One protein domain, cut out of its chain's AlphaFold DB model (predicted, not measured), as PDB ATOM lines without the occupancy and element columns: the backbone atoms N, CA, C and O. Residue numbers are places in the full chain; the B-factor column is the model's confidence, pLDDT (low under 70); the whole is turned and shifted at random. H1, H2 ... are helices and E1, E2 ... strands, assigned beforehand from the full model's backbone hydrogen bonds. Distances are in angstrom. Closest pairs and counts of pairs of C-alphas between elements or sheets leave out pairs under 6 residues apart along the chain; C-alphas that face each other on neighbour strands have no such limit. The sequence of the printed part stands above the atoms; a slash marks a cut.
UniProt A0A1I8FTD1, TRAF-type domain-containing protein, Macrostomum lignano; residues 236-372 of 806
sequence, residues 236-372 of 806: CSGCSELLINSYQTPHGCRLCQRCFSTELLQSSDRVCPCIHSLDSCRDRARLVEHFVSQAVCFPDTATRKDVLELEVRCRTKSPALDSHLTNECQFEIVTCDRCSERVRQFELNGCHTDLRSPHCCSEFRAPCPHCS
ATOM      1  N   CYS A 236      34.523  40.133 -32.722       86.94
ATOM      2  CA  CYS A 236      33.796  39.177 -33.548       86.94
ATOM      3  C   CYS A 236      32.400  39.693 -33.911       86.94
ATOM      4  O   CYS A 236      31.599  39.990 -33.030       86.94
ATOM      5  N   SER A 237      32.047  39.712 -35.199       84.62
ATOM      6  CA  SER A 237      30.725  40.179 -35.652       84.62
ATOM      7  C   SER A 237      29.551  39.260 -35.253       84.62
ATOM      8  O   SER A 237      28.404  39.623 -35.498       84.62
ATOM      9  N   GLY A 238      29.825  38.082 -34.675       80.19
ATOM     10  CA  GLY A 238      28.832  37.188 -34.064       80.19
ATOM     11  C   GLY A 238      28.721  37.397 -32.552       80.19
ATOM     12  O   GLY A 238      27.768  38.005 -32.075       80.19
ATOM     13  N   CYS A 239      29.711  36.920 -31.792       82.38
ATOM     14  CA  CYS A 239      29.678  36.931 -30.325       82.38
ATOM     15  C   CYS A 239      30.162  38.226 -29.641       82.38
ATOM     16  O   CYS A 239      30.148  38.282 -28.417       82.38
ATOM     17  N   SER A 240      30.623  39.240 -30.382       83.00
ATOM     18  CA  SER A 240      31.263  40.474 -29.871       83.00
ATOM     19  C   SER A 240      32.581  40.301 -29.088       83.00
ATOM     20  O   SER A 240      33.230  41.296 -28.785       83.00
ATOM     21  N   GLU A 241      33.037  39.075 -28.819       82.44
ATOM     22  CA  GLU A 241      34.322  38.789 -28.153       82.44
ATOM     23  C   GLU A 241      35.542  38.964 -29.083       82.44
ATOM     24  O   GLU A 241      35.408  39.108 -30.300       82.44
ATOM     25  N   LEU A 242      36.756  38.904 -28.521       84.75
ATOM     26  CA  LEU A 242      38.026  39.014 -29.254       84.75
ATOM     27  C   LEU A 242      38.155  38.002 -30.418       84.75
ATOM     28  O   LEU A 242      37.787  36.829 -30.310       84.75
ATOM     29  N   LEU A 243      38.745  38.445 -31.533       85.88
ATOM     30  CA  LEU A 243      38.907  37.691 -32.785       85.88
ATOM     31  C   LEU A 243      39.983  36.581 -32.763       85.88
ATOM     32  O   LEU A 243      40.888  36.530 -33.598       85.88
ATOM     33  N   ILE A 244      39.842  35.622 -31.848       83.88
ATOM     34  CA  ILE A 244      40.698  34.429 -31.769       83.88
ATOM     35  C   ILE A 244      40.570  33.589 -33.055       83.88
ATOM     36  O   ILE A 244      39.469  33.191 -33.447       83.88
ATOM     37  N   ASN A 245      41.714  33.299 -33.694       84.00
ATOM     38  CA  ASN A 245      41.826  32.532 -34.943       84.00
ATOM     39  C   ASN A 245      40.831  32.988 -36.025       84.00
ATOM     40  O   ASN A 245      40.106  32.186 -36.614       84.00
ATOM     41  N   SER A 246      40.794  34.293 -36.292       89.06
ATOM     42  CA  SER A 246      39.778  34.928 -37.132       89.06
ATOM     43  C   SER A 246      39.694  34.434 -38.578       89.06
ATOM     44  O   SER A 246      40.694  34.065 -39.203       89.06
ATOM     45  N   TYR A 247      38.483  34.493 -39.122       89.19
ATOM     46  CA  TYR A 247      38.139  34.290 -40.526       89.19
ATOM     47  C   TYR A 247      37.388  35.520 -41.037       89.19
ATOM     48  O   TYR A 247      36.597  36.106 -40.294       89.19
ATOM     49  N   GLN A 248      37.615  35.894 -42.294       87.94
ATOM     50  CA  GLN A 248      36.872  36.958 -42.965       87.94
ATOM     51  C   GLN A 248      35.916  36.365 -44.007       87.94
ATOM     52  O   GLN A 248      36.273  35.435 -44.735       87.94
ATOM     53  N   THR A 249      34.692  36.891 -44.057       84.75
ATOM     54  CA  THR A 249      33.665  36.505 -45.036       84.75
ATOM     55  C   THR A 249      33.774  37.339 -46.324       84.75
ATOM     56  O   THR A 249      34.360  38.424 -46.298       84.75
ATOM     57  N   PRO A 250      33.168  36.916 -47.454       79.19
ATOM     58  CA  PRO A 250      33.213  37.669 -48.718       79.19
ATOM     59  C   PRO A 250      32.674  39.104 -48.635       79.19
ATOM     60  O   PRO A 250      33.132  39.985 -49.354       79.19
ATOM     61  N   HIS A 251      31.717  39.351 -47.736       73.94
ATOM     62  CA  HIS A 251      31.146  40.676 -47.461       73.94
ATOM     63  C   HIS A 251      31.898  41.430 -46.337       73.94
ATOM     64  O   HIS A 251      31.383  42.389 -45.760       73.94
ATOM     65  N   GLY A 252      33.116  40.993 -46.006       79.88
ATOM     66  CA  GLY A 252      34.087  41.715 -45.185       79.88
ATOM     67  C   GLY A 252      33.951  41.572 -43.666       79.88
ATOM     68  O   GLY A 252      34.802  42.110 -42.956       79.88
ATOM     69  N   CYS A 253      32.944  40.859 -43.151       84.31
ATOM     70  CA  CYS A 253      32.784  40.653 -41.705       84.31
ATOM     71  C   CYS A 253      33.830  39.682 -41.152       84.31
ATOM     72  O   CYS A 253      34.293  38.787 -41.859       84.31
ATOM     73  N   ARG A 254      34.182  39.850 -39.874       88.25
ATOM     74  CA  ARG A 254      35.208  39.056 -39.192       88.25
ATOM     75  C   ARG A 254      34.577  38.204 -38.096       88.25
ATOM     76  O   ARG A 254      33.871  38.718 -37.231       88.25
ATOM     77  N   LEU A 255      34.854  36.905 -38.114       86.12
ATOM     78  CA  LEU A 255      34.359  35.931 -37.140       86.12
ATOM     79  C   LEU A 255      35.540  35.251 -36.443       86.12
ATOM     80  O   LEU A 255      36.527  34.917 -37.098       86.12
ATOM     81  N   CYS A 256      35.445  35.006 -35.136       88.12
ATOM     82  CA  CYS A 256      36.385  34.122 -34.447       88.12
ATOM     83  C   CYS A 256      36.159  32.666 -34.896       88.12
ATOM     84  O   CYS A 256      35.093  32.330 -35.423       88.12
ATOM     85  N   GLN A 257      37.135  31.782 -34.673       85.75
ATOM     86  CA  GLN A 257      37.044  30.382 -35.113       85.75
ATOM     87  C   GLN A 257      35.778  29.667 -34.605       85.75
ATOM     88  O   GLN A 257      35.197  28.879 -35.344       85.75
ATOM     89  N   ARG A 258      35.304  29.975 -33.386       86.56
ATOM     90  CA  ARG A 258      34.052  29.423 -32.841       86.56
ATOM     91  C   ARG A 258      32.830  29.861 -33.655       86.56
ATOM     92  O   ARG A 258      32.094  29.002 -34.126       86.56
ATOM     93  N   CYS A 259      32.619  31.163 -33.849       84.62
ATOM     94  CA  CYS A 259      31.472  31.662 -34.616       84.62
ATOM     95  C   CYS A 259      31.530  31.190 -36.077       84.62
ATOM     96  O   CYS A 259      30.516  30.810 -36.653       84.62
ATOM     97  N   PHE A 260      32.727  31.118 -36.664       84.62
ATOM     98  CA  PHE A 260      32.917  30.522 -37.984       84.62
ATOM     99  C   PHE A 260      32.485  29.043 -38.016       84.62
ATOM    100  O   PHE A 260      31.587  28.679 -38.772       84.62
ATOM    101  N   SER A 261      33.067  28.185 -37.176       82.69
ATOM    102  CA  SER A 261      32.804  26.742 -37.210       82.69
ATOM    103  C   SER A 261      31.404  26.342 -36.731       82.69
ATOM    104  O   SER A 261      30.852  25.387 -37.269       82.69
ATOM    105  N   THR A 262      30.823  27.049 -35.758       79.75
ATOM    106  CA  THR A 262      29.567  26.646 -35.096       79.75
ATOM    107  C   THR A 262      28.354  27.474 -35.509       79.75
ATOM    108  O   THR A 262      27.264  26.925 -35.620       79.75
ATOM    109  N   GLU A 263      28.506  28.771 -35.779       75.69
ATOM    110  CA  GLU A 263      27.362  29.629 -36.131       75.69
ATOM    111  C   GLU A 263      27.212  29.780 -37.657       75.69
ATOM    112  O   GLU A 263      26.089  29.858 -38.149       75.69
ATOM    113  N   LEU A 264      28.313  29.745 -38.425       75.69
ATOM    114  CA  LEU A 264      28.282  29.845 -39.894       75.69
ATOM    115  C   LEU A 264      28.317  28.489 -40.622       75.69
ATOM    116  O   LEU A 264      27.539  28.286 -41.549       75.69
ATOM    117  N   LEU A 265      29.213  27.562 -40.256       77.75
ATOM    118  CA  LEU A 265      29.355  26.293 -40.998       77.75
ATOM    119  C   LEU A 265      28.349  25.204 -40.592       77.75
ATOM    120  O   LEU A 265      27.993  24.368 -41.427       77.75
ATOM    121  N   GLN A 266      27.912  25.207 -39.328       76.31
ATOM    122  CA  GLN A 266      26.979  24.224 -38.758       76.31
ATOM    123  C   GLN A 266      25.510  24.682 -38.777       76.31
ATOM    124  O   GLN A 266      24.629  23.865 -38.514       76.31
ATOM    125  N   SER A 267      25.217  25.942 -39.119       71.88
ATOM    126  CA  SER A 267      23.838  26.386 -39.355       71.88
ATOM    127  C   SER A 267      23.315  25.867 -40.700       71.88
ATOM    128  O   SER A 267      24.052  25.784 -41.685       71.88
ATOM    129  N   SER A 268      22.022  25.531 -40.747       66.50
ATOM    130  CA  SER A 268      21.312  25.147 -41.977       66.50
ATOM    131  C   SER A 268      21.386  26.242 -43.039       66.50
ATOM    132  O   SER A 268      21.591  25.967 -44.219       66.50
ATOM    133  N   ASP A 269      21.263  27.486 -42.586       68.56
ATOM    134  CA  ASP A 269      21.021  28.640 -43.444       68.56
ATOM    135  C   ASP A 269      22.337  29.263 -43.940       68.56
ATOM    136  O   ASP A 269      22.336  30.037 -44.892       68.56
ATOM    137  N   ARG A 270      23.476  28.934 -43.302       71.31
ATOM    138  CA  ARG A 270      24.830  29.434 -43.626       71.31
ATOM    139  C   ARG A 270      24.895  30.953 -43.824       71.31
ATOM    140  O   ARG A 270      25.625  31.474 -44.669       71.31
ATOM    141  N   VAL A 271      24.114  31.656 -43.013       73.56
ATOM    142  CA  VAL A 271      24.038  33.112 -42.935       73.56
ATOM    143  C   VAL A 271      25.116  33.616 -41.980       73.56
ATOM    144  O   VAL A 271      25.308  33.055 -40.902       73.56
ATOM    145  N   CYS A 272      25.819  34.694 -42.337       76.38
ATOM    146  CA  CYS A 272      26.824  35.268 -41.443       76.38
ATOM    147  C   CYS A 272      26.169  35.801 -40.145       76.38
ATOM    148  O   CYS A 272      25.260  36.632 -40.238       76.38
ATOM    149  N   PRO A 273      26.658  35.425 -38.941       73.62
ATOM    150  CA  PRO A 273      26.062  35.811 -37.653       73.62
ATOM    151  C   PRO A 273      25.842  37.319 -37.443       73.62
ATOM    152  O   PRO A 273      24.963  37.723 -36.681       73.62
ATOM    153  N   CYS A 274      26.571  38.167 -38.177       70.50
ATOM    154  CA  CYS A 274      26.398  39.618 -38.166       70.50
ATOM    155  C   CYS A 274      24.991  40.104 -38.566       70.50
ATOM    156  O   CYS A 274      24.673  41.254 -38.284       70.50
ATOM    157  N   ILE A 275      24.130  39.279 -39.189       67.19
ATOM    158  CA  ILE A 275      22.722  39.661 -39.438       67.19
ATOM    159  C   ILE A 275      21.985  39.977 -38.124       67.19
ATOM    160  O   ILE A 275      21.137  40.868 -38.099       67.19
ATOM    161  N   HIS A 276      22.347  39.315 -37.022       61.94
ATOM    162  CA  HIS A 276      21.766  39.567 -35.701       61.94
ATOM    163  C   HIS A 276      22.382  40.791 -34.989       61.94
ATOM    164  O   HIS A 276      21.806  41.293 -34.027       61.94
ATOM    165  N   SER A 277      23.518  41.308 -35.479       58.72
ATOM    166  CA  SER A 277      24.247  42.457 -34.923       58.72
ATOM    167  C   SER A 277      24.067  43.694 -35.814       58.72
ATOM    168  O   SER A 277      24.869  43.976 -36.711       58.72
ATOM    169  N   LEU A 278      22.968  44.417 -35.560       52.81
ATOM    170  CA  LEU A 278      22.370  45.438 -36.438       52.81
ATOM    171  C   LEU A 278      23.311  46.552 -36.933       52.81
ATOM    172  O   LEU A 278      23.066  47.079 -38.018       52.81
ATOM    173  N   ASP A 279      24.364  46.880 -36.181       52.84
ATOM    174  CA  ASP A 279      25.269  48.007 -36.459       52.84
ATOM    175  C   ASP A 279      26.608  47.596 -37.115       52.84
ATOM    176  O   ASP A 279      27.422  48.456 -37.453       52.84
ATOM    177  N   SER A 280      26.874  46.293 -37.283       53.38
ATOM    178  CA  SER A 280      28.227  45.786 -37.591       53.38
ATOM    179  C   SER A 280      28.544  45.579 -39.082       53.38
ATOM    180  O   SER A 280      29.694  45.759 -39.489       53.38
ATOM    181  N   CYS A 281      27.562  45.220 -39.921       57.66
ATOM    182  CA  CYS A 281      27.809  44.954 -41.342       57.66
ATOM    183  C   CYS A 281      27.457  46.146 -42.238       57.66
ATOM    184  O   CYS A 281      26.302  46.561 -42.341       57.66
ATOM    185  N   ARG A 282      28.465  46.631 -42.973       54.69
ATOM    186  CA  ARG A 282      28.381  47.797 -43.865       54.69
ATOM    187  C   ARG A 282      27.415  47.615 -45.046       54.69
ATOM    188  O   ARG A 282      26.818  48.591 -45.479       54.69
ATOM    189  N   ASP A 283      27.232  46.375 -45.511       54.47
ATOM    190  CA  ASP A 283      26.403  46.006 -46.669       54.47
ATOM    191  C   ASP A 283      25.224  45.086 -46.272       54.47
ATOM    192  O   ASP A 283      25.060  43.984 -46.800       54.47
ATOM    193  N   ARG A 284      24.348  45.521 -45.349       54.12
ATOM    194  CA  ARG A 284      23.147  44.735 -44.962       54.12
ATOM    195  C   ARG A 284      22.217  44.398 -46.141       54.12
ATOM    196  O   ARG A 284      21.465  43.435 -46.060       54.12
ATOM    197  N   ALA A 285      22.301  45.148 -47.241       50.78
ATOM    198  CA  ALA A 285      21.574  44.886 -48.483       50.78
ATOM    199  C   ALA A 285      22.125  43.700 -49.307       50.78
ATOM    200  O   ALA A 285      21.381  43.138 -50.097       50.78
ATOM    201  N   ARG A 286      23.395  43.300 -49.128       53.81
ATOM    202  CA  ARG A 286      24.009  42.147 -49.830       53.81
ATOM    203  C   ARG A 286      23.959  40.846 -49.028       53.81
ATOM    204  O   ARG A 286      24.187  39.770 -49.563       53.81
ATOM    205  N   LEU A 287      23.666  40.949 -47.735       54.28
ATOM    206  CA  LEU A 287      23.626  39.828 -46.796       54.28
ATOM    207  C   LEU A 287      22.424  38.887 -46.984       54.28
ATOM    208  O   LEU A 287      22.481  37.747 -46.542       54.28
ATOM    209  N   VAL A 288      21.345  39.358 -47.614       52.59
ATOM    210  CA  VAL A 288      20.070  38.621 -47.723       52.59
ATOM    211  C   VAL A 288      20.107  37.527 -48.803       52.59
ATOM    212  O   VAL A 288      19.309  36.598 -48.756       52.59
ATOM    213  N   GLU A 289      21.048  37.597 -49.750       50.66
ATOM    214  CA  GLU A 289      21.097  36.720 -50.934       50.66
ATOM    215  C   GLU A 289      22.302  35.759 -50.950       50.66
ATOM    216  O   GLU A 289      22.553  35.104 -51.963       50.66
ATOM    217  N   HIS A 290      23.113  35.696 -49.887       56.44
ATOM    218  CA  HIS A 290      24.409  34.999 -49.911       56.44
ATOM    219  C   HIS A 290      24.565  33.969 -48.783       56.44
ATOM    220  O   HIS A 290      25.042  34.284 -47.693       56.44
ATOM    221  N   PHE A 291      24.259  32.708 -49.104       61.03
ATOM    222  CA  PHE A 291      24.744  31.538 -48.366       61.03
ATOM    223  C   PHE A 291      26.281  31.522 -48.392       61.03
ATOM    224  O   PHE A 291      26.889  31.373 -49.456       61.03
ATOM    225  N   VAL A 292      26.932  31.663 -47.238       66.75
ATOM    226  CA  VAL A 292      28.396  31.742 -47.166       66.75
ATOM    227  C   VAL A 292      28.983  30.340 -46.993       66.75
ATOM    228  O   VAL A 292      28.864  29.719 -45.939       66.75
ATOM    229  N   SER A 293      29.627  29.817 -48.039       66.50
ATOM    230  CA  SER A 293      30.290  28.510 -47.981       66.50
ATOM    231  C   SER A 293      31.672  28.588 -47.317       66.50
ATOM    232  O   SER A 293      32.329  29.630 -47.308       66.50
ATOM    233  N   GLN A 294      32.161  27.458 -46.797       65.19
ATOM    234  CA  GLN A 294      33.485  27.385 -46.166       65.19
ATOM    235  C   GLN A 294      34.621  27.821 -47.103       65.19
ATOM    236  O   GLN A 294      35.588  28.415 -46.643       65.19
ATOM    237  N   ALA A 295      34.493  27.544 -48.405       68.12
ATOM    238  CA  ALA A 295      35.529  27.803 -49.403       68.12
ATOM    239  C   ALA A 295      35.671  29.286 -49.796       68.12
ATOM    240  O   ALA A 295      36.692  29.658 -50.366       68.12
ATOM    241  N   VAL A 296      34.672  30.131 -49.501       75.31
ATOM    242  CA  VAL A 296      34.726  31.580 -49.785       75.31
ATOM    243  C   VAL A 296      35.123  32.421 -48.564       75.31
ATOM    244  O   VAL A 296      35.389  33.613 -48.699       75.31
ATOM    245  N   CYS A 297      35.210  31.812 -47.378       81.81
ATOM    246  CA  CYS A 297      35.794  32.427 -46.187       81.81
ATOM    247  C   CYS A 297      37.285  32.097 -46.086       81.81
ATOM    248  O   CYS A 297      37.677  30.937 -46.204       81.81
ATOM    249  N   PHE A 298      38.118  33.093 -45.780       86.75
ATOM    250  CA  PHE A 298      39.567  32.912 -45.659       86.75
ATOM    251  C   PHE A 298      40.077  33.228 -44.241       86.75
ATOM    252  O   PHE A 298      39.501  34.076 -43.554       86.75
ATOM    253  N   PRO A 299      41.157  32.569 -43.770       88.25
ATOM    254  CA  PRO A 299      41.835  32.933 -42.526       88.25
ATOM    255  C   PRO A 299      42.339  34.383 -42.573       88.25
ATOM    256  O   PRO A 299      43.247  34.701 -43.346       88.25
ATOM    257  N   ASP A 300      41.792  35.262 -41.728       88.81
ATOM    258  CA  ASP A 300      42.216  36.667 -41.665       88.81
ATOM    259  C   ASP A 300      43.560  36.764 -40.931       88.81
ATOM    260  O   ASP A 300      43.641  36.977 -39.722       88.81
ATOM    261  N   THR A 301      44.628  36.525 -41.688       87.25
ATOM    262  CA  THR A 301      46.000  36.403 -41.182       87.25
ATOM    263  C   THR A 301      46.608  37.765 -40.830       87.25
ATOM    264  O   THR A 301      47.601  37.809 -40.107       87.25
ATOM    265  N   ALA A 302      46.004  38.869 -41.288       86.56
ATOM    266  CA  ALA A 302      46.320  40.208 -40.801       86.56
ATOM    267  C   ALA A 302      45.766  40.374 -39.380       86.56
ATOM    268  O   ALA A 302      46.544  40.476 -38.439       86.56
ATOM    269  N   THR A 303      44.452  40.208 -39.191       83.75
ATOM    270  CA  THR A 303      43.819  40.331 -37.864       83.75
ATOM    271  C   THR A 303      44.385  39.359 -36.835       83.75
ATOM    272  O   THR A 303      44.512  39.708 -35.668       83.75
ATOM    273  N   ARG A 304      44.779  38.143 -37.240       87.06
ATOM    274  CA  ARG A 304      45.456  37.201 -36.332       87.06
ATOM    275  C   ARG A 304      46.797  37.732 -35.815       87.06
ATOM    276  O   ARG A 304      47.155  37.390 -34.696       87.06
ATOM    277  N   LYS A 305      47.523  38.550 -36.587       83.31
ATOM    278  CA  LYS A 305      48.717  39.263 -36.104       83.31
ATOM    279  C   LYS A 305      48.319  40.450 -35.241       83.31
ATOM    280  O   LYS A 305      48.780  40.517 -34.112       83.31
ATOM    281  N   ASP A 306      47.390  41.286 -35.705       82.69
ATOM    282  CA  ASP A 306      46.894  42.451 -34.956       82.69
ATOM    283  C   ASP A 306      46.417  42.065 -33.535       82.69
ATOM    284  O   ASP A 306      46.669  42.784 -32.573       82.69
ATOM    285  N   VAL A 307      45.766  40.900 -33.384       81.25
ATOM    286  CA  VAL A 307      45.315  40.329 -32.099       81.25
ATOM    287  C   VAL A 307      46.468  39.780 -31.243       81.25
ATOM    288  O   VAL A 307      46.387  39.855 -30.020       81.25
ATOM    289  N   LEU A 308      47.533  39.244 -31.849       77.06
ATOM    290  CA  LEU A 308      48.738  38.780 -31.139       77.06
ATOM    291  C   LEU A 308      49.683  39.935 -30.757       77.06
ATOM    292  O   LEU A 308      50.463  39.797 -29.821       77.06
ATOM    293  N   GLU A 309      49.602  41.065 -31.460       76.25
ATOM    294  CA  GLU A 309      50.345  42.301 -31.182       76.25
ATOM    295  C   GLU A 309      49.635  43.205 -30.143       76.25
ATOM    296  O   GLU A 309      50.161  44.253 -29.767       76.25
ATOM    297  N   LEU A 310      48.465  42.801 -29.627       74.25
ATOM    298  CA  LEU A 310      47.782  43.494 -28.529       74.25
ATOM    299  C   LEU A 310      48.567  43.415 -27.210       74.25
ATOM    300  O   LEU A 310      48.966  42.339 -26.767       74.25
ATOM    301  N   GLU A 311      48.652  44.544 -26.495       61.97
ATOM    302  CA  GLU A 311      49.106  44.590 -25.096       61.97
ATOM    303  C   GLU A 311      48.090  43.926 -24.139       61.97
ATOM    304  O   GLU A 311      47.354  44.587 -23.391       61.97
ATOM    305  N   VAL A 312      48.073  42.592 -24.131       62.41
ATOM    306  CA  VAL A 312      47.511  41.801 -23.034       62.41
ATOM    307  C   VAL A 312      48.342  42.031 -21.774       62.41
ATOM    308  O   VAL A 312      49.546  41.782 -21.733       62.41
ATOM    309  N   ARG A 313      47.696  42.509 -20.711       52.34
ATOM    310  CA  ARG A 313      48.311  42.649 -19.396       52.34
ATOM    311  C   ARG A 313      47.947  41.432 -18.560       52.34
ATOM    312  O   ARG A 313      46.854  41.356 -18.000       52.34
ATOM    313  N   CYS A 314      48.917  40.545 -18.343       55.47
ATOM    314  CA  CYS A 314      48.931  39.884 -17.044       55.47
ATOM    315  C   CYS A 314      48.954  40.975 -15.954       55.47
ATOM    316  O   CYS A 314      49.535  42.050 -16.139       55.47
ATOM    317  N   ARG A 315      48.292  40.725 -14.817       53.47
ATOM    318  CA  ARG A 315      48.188  41.700 -13.715       53.47
ATOM    319  C   ARG A 315      49.565  42.136 -13.185       53.47
ATOM    320  O   ARG A 315      49.686  43.225 -12.632       53.47
ATOM    321  N   THR A 316      50.593  41.318 -13.421       46.78
ATOM    322  CA  THR A 316      52.017  41.654 -13.319       46.78
ATOM    323  C   THR A 316      52.680  41.723 -14.697       46.78
ATOM    324  O   THR A 316      52.426  40.898 -15.567       46.78
ATOM    325  N   LYS A 317      53.548  42.722 -14.890       46.97
ATOM    326  CA  LYS A 317      54.150  43.101 -16.181       46.97
ATOM    327  C   LYS A 317      54.957  41.976 -16.860       46.97
ATOM    328  O   LYS A 317      56.077  41.710 -16.438       46.97
ATOM    329  N   SER A 318      54.496  41.493 -18.012       46.09
ATOM    330  CA  SER A 318      55.358  41.127 -19.152       46.09
ATOM    331  C   SER A 318      54.528  41.045 -20.451       46.09
ATOM    332  O   SER A 318      53.328  40.783 -20.375       46.09
ATOM    333  N   PRO A 319      55.124  41.281 -21.639       50.91
ATOM    334  CA  PRO A 319      54.439  41.151 -22.931       50.91
ATOM    335  C   PRO A 319      54.515  39.732 -23.535       50.91
ATOM    336  O   PRO A 319      54.066  39.519 -24.655       50.91
ATOM    337  N   ALA A 320      55.103  38.760 -22.829       59.06
ATOM    338  CA  ALA A 320      55.277  37.381 -23.291       59.06
ATOM    339  C   ALA A 320      54.423  36.434 -22.433       59.06
ATOM    340  O   ALA A 320      54.924  35.750 -21.537       59.06
ATOM    341  N   LEU A 321      53.109  36.457 -22.678       59.12
ATOM    342  CA  LEU A 321      52.112  35.842 -21.799       59.12
ATOM    343  C   LEU A 321      52.369  34.343 -21.566       59.12
ATOM    344  O   LEU A 321      52.373  33.912 -20.416       59.12
ATOM    345  N   ASP A 322      52.662  33.572 -22.615       58.69
ATOM    346  CA  ASP A 322      52.823  32.114 -22.514       58.69
ATOM    347  C   ASP A 322      54.051  31.688 -21.693       58.69
ATOM    348  O   ASP A 322      53.962  30.756 -20.894       58.69
ATOM    349  N   SER A 323      55.197  32.369 -21.831       59.31
ATOM    350  CA  SER A 323      56.390  32.064 -21.020       59.31
ATOM    351  C   SER A 323      56.223  32.517 -19.570       59.31
ATOM    352  O   SER A 323      56.674  31.832 -18.653       59.31
ATOM    353  N   HIS A 324      55.533  33.642 -19.361       66.62
ATOM    354  CA  HIS A 324      55.248  34.170 -18.033       66.62
ATOM    355  C   HIS A 324      54.281  33.265 -17.257       66.62
ATOM    356  O   HIS A 324      54.583  32.868 -16.132       66.62
ATOM    357  N   LEU A 325      53.159  32.879 -17.876       62.47
ATOM    358  CA  LEU A 325      52.146  31.997 -17.283       62.47
ATOM    359  C   LEU A 325      52.649  30.584 -16.967       62.47
ATOM    360  O   LEU A 325      51.984  29.898 -16.207       62.47
ATOM    361  N   THR A 326      53.774  30.144 -17.540       60.66
ATOM    362  CA  THR A 326      54.292  28.774 -17.362       60.66
ATOM    363  C   THR A 326      55.505  28.659 -16.437       60.66
ATOM    364  O   THR A 326      55.886  27.539 -16.106       60.66
ATOM    365  N   ASN A 327      56.148  29.772 -16.048       57.81
ATOM    366  CA  ASN A 327      57.383  29.740 -15.241       57.81
ATOM    367  C   ASN A 327      57.528  30.883 -14.215       57.81
ATOM    368  O   ASN A 327      58.309  30.750 -13.276       57.81
ATOM    369  N   GLU A 328      56.837  32.016 -14.385       59.91
ATOM    370  CA  GLU A 328      57.114  33.257 -13.630       59.91
ATOM    371  C   GLU A 328      55.878  33.881 -12.962       59.91
ATOM    372  O   GLU A 328      55.995  34.837 -12.188       59.91
ATOM    373  N   CYS A 329      54.677  33.388 -13.266       70.75
ATOM    374  CA  CYS A 329      53.435  33.979 -12.795       70.75
ATOM    375  C   CYS A 329      53.208  33.680 -11.307       70.75
ATOM    376  O   CYS A 329      52.609  32.682 -10.921       70.75
ATOM    377  N   GLN A 330      53.614  34.618 -10.451       65.94
ATOM    378  CA  GLN A 330      53.360  34.588  -9.004       65.94
ATOM    379  C   GLN A 330      51.867  34.438  -8.634       65.94
ATOM    380  O   GLN A 330      51.547  34.046  -7.514       65.94
ATOM    381  N   PHE A 331      50.953  34.724  -9.568       70.50
ATOM    382  CA  PHE A 331      49.500  34.621  -9.402       70.50
ATOM    383  C   PHE A 331      48.886  33.363 -10.042       70.50
ATOM    384  O   PHE A 331      47.662  33.220 -10.017       70.50
ATOM    385  N   GLU A 332      49.697  32.455 -10.593       79.44
ATOM    386  CA  GLU A 332      49.242  31.140 -11.051       79.44
ATOM    387  C   GLU A 332      48.639  30.348  -9.882       79.44
ATOM    388  O   GLU A 332      49.168  30.378  -8.768       79.44
ATOM    389  N   ILE A 333      47.518  29.661 -10.128       81.19
ATOM    390  CA  ILE A 333      46.832  28.833  -9.126       81.19
ATOM    391  C   ILE A 333      47.391  27.413  -9.206       81.19
ATOM    392  O   ILE A 333      46.936  26.597 -10.014       81.19
ATOM    393  N   VAL A 334      48.358  27.144  -8.340       84.06
ATOM    394  CA  VAL A 334      49.058  25.870  -8.181       84.06
ATOM    395  C   VAL A 334      48.386  25.006  -7.111       84.06
ATOM    396  O   VAL A 334      47.652  25.500  -6.255       84.06
ATOM    397  N   THR A 335      48.630  23.698  -7.146       89.00
ATOM    398  CA  THR A 335      48.200  22.780  -6.082       89.00
ATOM    399  C   THR A 335      49.333  22.620  -5.072       89.00
ATOM    400  O   THR A 335      50.473  22.396  -5.467       89.00
ATOM    401  N   CYS A 336      49.042  22.718  -3.776       89.31
ATOM    402  CA  CYS A 336      50.015  22.433  -2.725       89.31
ATOM    403  C   CYS A 336      50.225  20.917  -2.581       89.31
ATOM    404  O   CYS A 336      49.288  20.199  -2.237       89.31
ATOM    405  N   ASP A 337      51.463  20.438  -2.738       88.25
ATOM    406  CA  ASP A 337      51.826  19.009  -2.643       88.25
ATOM    407  C   ASP A 337      51.538  18.351  -1.275       88.25
ATOM    408  O   ASP A 337      51.726  17.145  -1.121       88.25
ATOM    409  N   ARG A 338      51.138  19.128  -0.254       88.00
ATOM    410  CA  ARG A 338      50.951  18.653   1.130       88.00
ATOM    411  C   ARG A 338      49.480  18.526   1.529       88.00
ATOM    412  O   ARG A 338      49.057  17.445   1.916       88.00
ATOM    413  N   CYS A 339      48.696  19.600   1.410       88.00
ATOM    414  CA  CYS A 339      47.254  19.593   1.707       88.00
ATOM    415  C   CYS A 339      46.361  19.399   0.466       88.00
ATOM    416  O   CYS A 339      45.147  19.297   0.603       88.00
ATOM    417  N   SER A 340      46.930  19.364  -0.746       89.31
ATOM    418  CA  SER A 340      46.198  19.349  -2.029       89.31
ATOM    419  C   SER A 340      45.289  20.564  -2.294       89.31
ATOM    420  O   SER A 340      44.516  20.558  -3.254       89.31
ATOM    421  N   GLU A 341      45.385  21.634  -1.497       87.12
ATOM    422  CA  GLU A 341      44.642  22.877  -1.734       87.12
ATOM    423  C   GLU A 341      45.175  23.639  -2.955       87.12
ATOM    424  O   GLU A 341      46.357  23.568  -3.300       87.12
ATOM    425  N   ARG A 342      44.292  24.406  -3.603       88.75
ATOM    426  CA  ARG A 342      44.629  25.256  -4.751       88.75
ATOM    427  C   ARG A 342      44.913  26.681  -4.283       88.75
ATOM    428  O   ARG A 342      43.984  27.432  -3.994       88.75
ATOM    429  N   VAL A 343      46.189  27.039  -4.233       84.81
ATOM    430  CA  VAL A 343      46.719  28.313  -3.716       84.81
ATOM    431  C   VAL A 343      47.480  29.058  -4.813       84.81
ATOM    432  O   VAL A 343      47.825  28.473  -5.840       84.81
ATOM    433  N   ARG A 344      47.758  30.354  -4.649       84.12
ATOM    434  CA  ARG A 344      48.591  31.074  -5.629       84.12
ATOM    435  C   ARG A 344      50.073  30.808  -5.409       84.12
ATOM    436  O   ARG A 344      50.505  30.616  -4.277       84.12
ATOM    437  N   GLN A 345      50.876  30.889  -6.464       82.50
ATOM    438  CA  GLN A 345      52.317  30.634  -6.383       82.50
ATOM    439  C   GLN A 345      53.051  31.551  -5.374       82.50
ATOM    440  O   GLN A 345      53.982  31.097  -4.710       82.50
ATOM    441  N   PHE A 346      52.630  32.807  -5.170       79.94
ATOM    442  CA  PHE A 346      53.188  33.663  -4.102       79.94
ATOM    443  C   PHE A 346      52.719  33.275  -2.690       79.94
ATOM    444  O   PHE A 346      53.439  33.491  -1.719       79.94
ATOM    445  N   GLU A 347      51.515  32.712  -2.570       83.12
ATOM    446  CA  GLU A 347      50.951  32.244  -1.303       83.12
ATOM    447  C   GLU A 347      51.670  30.947  -0.896       83.12
ATOM    448  O   GLU A 347      52.155  30.854   0.231       83.12
ATOM    449  N   LEU A 348      51.853  30.013  -1.843       86.44
ATOM    450  CA  LEU A 348      52.601  28.763  -1.671       86.44
ATOM    451  C   LEU A 348      54.046  28.994  -1.209       86.44
ATOM    452  O   LEU A 348      54.498  28.314  -0.299       86.44
ATOM    453  N   ASN A 349      54.755  29.957  -1.804       82.75
ATOM    454  CA  ASN A 349      56.153  30.271  -1.466       82.75
ATOM    455  C   ASN A 349      56.308  31.246  -0.277       82.75
ATOM    456  O   ASN A 349      57.401  31.763  -0.040       82.75
ATOM    457  N   GLY A 350      55.226  31.543   0.447       84.62
ATOM    458  CA  GLY A 350      55.216  32.514   1.537       84.62
ATOM    459  C   GLY A 350      54.214  32.136   2.620       84.62
ATOM    460  O   GLY A 350      54.506  31.321   3.492       84.62
ATOM    461  N   CYS A 351      53.021  32.733   2.570       84.25
ATOM    462  CA  CYS A 351      51.994  32.608   3.606       84.25
ATOM    463  C   CYS A 351      51.553  31.164   3.904       84.25
ATOM    464  O   CYS A 351      51.091  30.902   5.012       84.25
ATOM    465  N   HIS A 352      51.671  30.245   2.948       87.06
ATOM    466  CA  HIS A 352      51.290  28.839   3.089       87.06
ATOM    467  C   HIS A 352      52.396  27.969   3.719       87.06
ATOM    468  O   HIS A 352      52.112  26.871   4.195       87.06
ATOM    469  N   THR A 353      53.638  28.469   3.758       86.50
ATOM    470  CA  THR A 353      54.845  27.781   4.261       86.50
ATOM    471  C   THR A 353      55.552  28.545   5.391       86.50
ATOM    472  O   THR A 353      56.738  28.337   5.644       86.50
ATOM    473  N   ASP A 354      54.847  29.445   6.076       85.38
ATOM    474  CA  ASP A 354      55.334  30.153   7.264       85.38
ATOM    475  C   ASP A 354      54.395  29.863   8.437       85.38
ATOM    476  O   ASP A 354      53.251  30.316   8.438       85.38
ATOM    477  N   LEU A 355      54.885  29.160   9.465       86.69
ATOM    478  CA  LEU A 355      54.106  28.827  10.666       86.69
ATOM    479  C   LEU A 355      53.511  30.063  11.371       86.69
ATOM    480  O   LEU A 355      52.524  29.940  12.093       86.69
ATOM    481  N   ARG A 356      54.039  31.270  11.149       85.31
ATOM    482  CA  ARG A 356      53.490  32.515  11.711       85.31
ATOM    483  C   ARG A 356      52.239  32.997  10.967       85.31
ATOM    484  O   ARG A 356      51.375  33.623  11.574       85.31
ATOM    485  N   SER A 357      52.107  32.684   9.678       86.25
ATOM    486  CA  SER A 357      51.009  33.151   8.822       86.25
ATOM    487  C   SER A 357      49.680  32.441   9.132       86.25
ATOM    488  O   SER A 357      49.654  31.211   9.187       86.25
ATOM    489  N   PRO A 358      48.544  33.162   9.255       83.50
ATOM    490  CA  PRO A 358      47.228  32.552   9.468       83.50
ATOM    491  C   PRO A 358      46.785  31.616   8.333       83.50
ATOM    492  O   PRO A 358      45.940  30.761   8.572       83.50
ATOM    493  N   HIS A 359      47.373  31.741   7.139       83.12
ATOM    494  CA  HIS A 359      47.058  30.938   5.948       83.12
ATOM    495  C   HIS A 359      48.085  29.820   5.674       83.12
ATOM    496  O   HIS A 359      48.160  29.295   4.561       83.12
ATOM    497  N   CYS A 360      48.894  29.473   6.682       87.88
ATOM    498  CA  CYS A 360      49.808  28.335   6.629       87.88
ATOM    499  C   CYS A 360      49.032  27.029   6.414       87.88
ATOM    500  O   CYS A 360      48.045  26.774   7.106       87.88
ATOM    501  N   CYS A 361      49.520  26.198   5.494       88.69
ATOM    502  CA  CYS A 361      49.031  24.848   5.221       88.69
ATOM    503  C   CYS A 361      48.901  24.019   6.511       88.69
ATOM    504  O   CYS A 361      49.802  24.071   7.357       88.69
ATOM    505  N   SER A 362      47.834  23.216   6.640       86.81
ATOM    506  CA  SER A 362      47.671  22.280   7.767       86.81
ATOM    507  C   SER A 362      48.849  21.306   7.852       86.81
ATOM    508  O   SER A 362      49.456  21.160   8.908       86.81
ATOM    509  N   GLU A 363      49.242  20.743   6.705       89.19
ATOM    510  CA  GLU A 363      50.287  19.726   6.584       89.19
ATOM    511  C   GLU A 363      51.714  20.296   6.500       89.19
ATOM    512  O   GLU A 363      52.690  19.570   6.266       89.19
ATOM    513  N   PHE A 364      51.886  21.606   6.688       89.94
ATOM    514  CA  PHE A 364      53.214  22.199   6.762       89.94
ATOM    515  C   PHE A 364      53.799  22.053   8.168       89.94
ATOM    516  O   PHE A 364      53.413  22.750   9.104       89.94
ATOM    517  N   ARG A 365      54.789  21.161   8.286       90.12
ATOM    518  CA  ARG A 365      55.659  21.046   9.461       90.12
ATOM    519  C   ARG A 365      56.969  21.813   9.285       90.12
ATOM    520  O   ARG A 365      57.656  21.631   8.273       90.12
ATOM    521  N   ALA A 366      57.368  22.564  10.307       89.19
ATOM    522  CA  ALA A 366      58.679  23.211  10.422       89.19
ATOM    523  C   ALA A 366      59.111  23.317  11.901       89.19
ATOM    524  O   ALA A 366      58.270  23.173  12.787       89.19
ATOM    525  N   PRO A 367      60.405  23.531  12.205       89.50
ATOM    526  CA  PRO A 367      60.815  23.917  13.552       89.50
ATOM    527  C   PRO A 367      60.267  25.299  13.932       89.50
ATOM    528  O   PRO A 367      59.926  26.107  13.062       89.50
ATOM    529  N   CYS A 368      60.216  25.586  15.232       89.06
ATOM    530  CA  CYS A 368      59.870  26.918  15.726       89.06
ATOM    531  C   CYS A 368      60.881  27.967  15.207       89.06
ATOM    532  O   CYS A 368      62.083  27.767  15.358       89.06
ATOM    533  N   PRO A 369      60.448  29.110  14.638       86.12
ATOM    534  CA  PRO A 369      61.343  30.179  14.181       86.12
ATOM    535  C   PRO A 369      61.887  31.072  15.318       86.12
ATOM    536  O   PRO A 369      62.438  32.137  15.040       86.12
ATOM    537  N   HIS A 370      61.691  30.682  16.583       84.75
ATOM    538  CA  HIS A 370      62.083  31.446  17.775       84.75
ATOM    539  C   HIS A 370      62.907  30.593  18.747       84.75
ATOM    540  O   HIS A 370      64.051  30.924  19.039       84.75
ATOM    541  N   CYS A 371      62.347  29.473  19.211       84.19
ATOM    542  CA  CYS A 371      63.054  28.519  20.060       84.19
ATOM    543  C   CYS A 371      64.161  27.795  19.265       84.19
ATOM    544  O   CYS A 371      63.929  27.359  18.139       84.19
ATOM    545  N   SER A 372      65.360  27.645  19.846       75.06
ATOM    546  CA  SER A 372      66.521  27.027  19.170       75.06
ATOM    547  C   SER A 372      66.399  25.514  18.937       75.06
ATOM    548  O   SER A 372      67.205  24.946  18.200       75.06
TER     549      SER A 372
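What this domain is: This is residues 236 to 372 of the 806 residues of the protein "TRAF-type domain-containing protein" of Macrostomum lignano (UniProt A0A1I8FTD1). With little regular structure, this is a long rod: a loop-rich head with H1 and H2 at one end, H3 and H4 along a bridge, then the small hairpin of E1 and E2 beside H5, and a loop tail, residues 349 to 372. The 137 printed residues hold five named helices and two antiparallel strands, ordered H1 H2 H3 H4 E1 E2 H5; the class is mostly helix, with 37 residues in named elements. It is extended, radius of gyration of the C-alphas 24.6 A, spanning 84 by 29 by 26 A.

How they stand to each other: Look first at E1, residues 333 to 335, and E2, residues 342 to 344, an antiparallel hairpin at 131 degrees; N 334 and O 343, 2.9 A apart, are within hydrogen-bond range. H5, residues 345 to 348, comes closest to E1 at the C-alphas of Gln 345 and Val 334, 6.0 A. H3, residues 301 to 308, and H4, residues 321 to 327, are apart. H1, residues 257 to 264, and H2, residues 273 to 276, only just touch, with 3 pairs of C-alphas within 8 A, the closest Glu 263 and Pro 273, 6.5 A. Each O i to N i+4 pair is within hydrogen-bond range in H1 and H4, 3 of 4 in H3; H2 and H5 are too short for one.

Where its parts are: Find C-alpha 257 at (37.044, 30.382, -35.113); from there H1 runs 10.0 A. H3 measures 10.7 A and H4 10.4 A. H5 ends at C-alpha 348, (52.601, 28.763, -1.671).

The domain as a whole: The C-alphas farthest apart, Glu 289 and Ser 372, are 84.1 A apart. The printed part has no cut; the links H2 to H3 and H3 to H4 are long. In this model 42 printed residues have pLDDT under 70, among them 275 to 295 and 311 to 328.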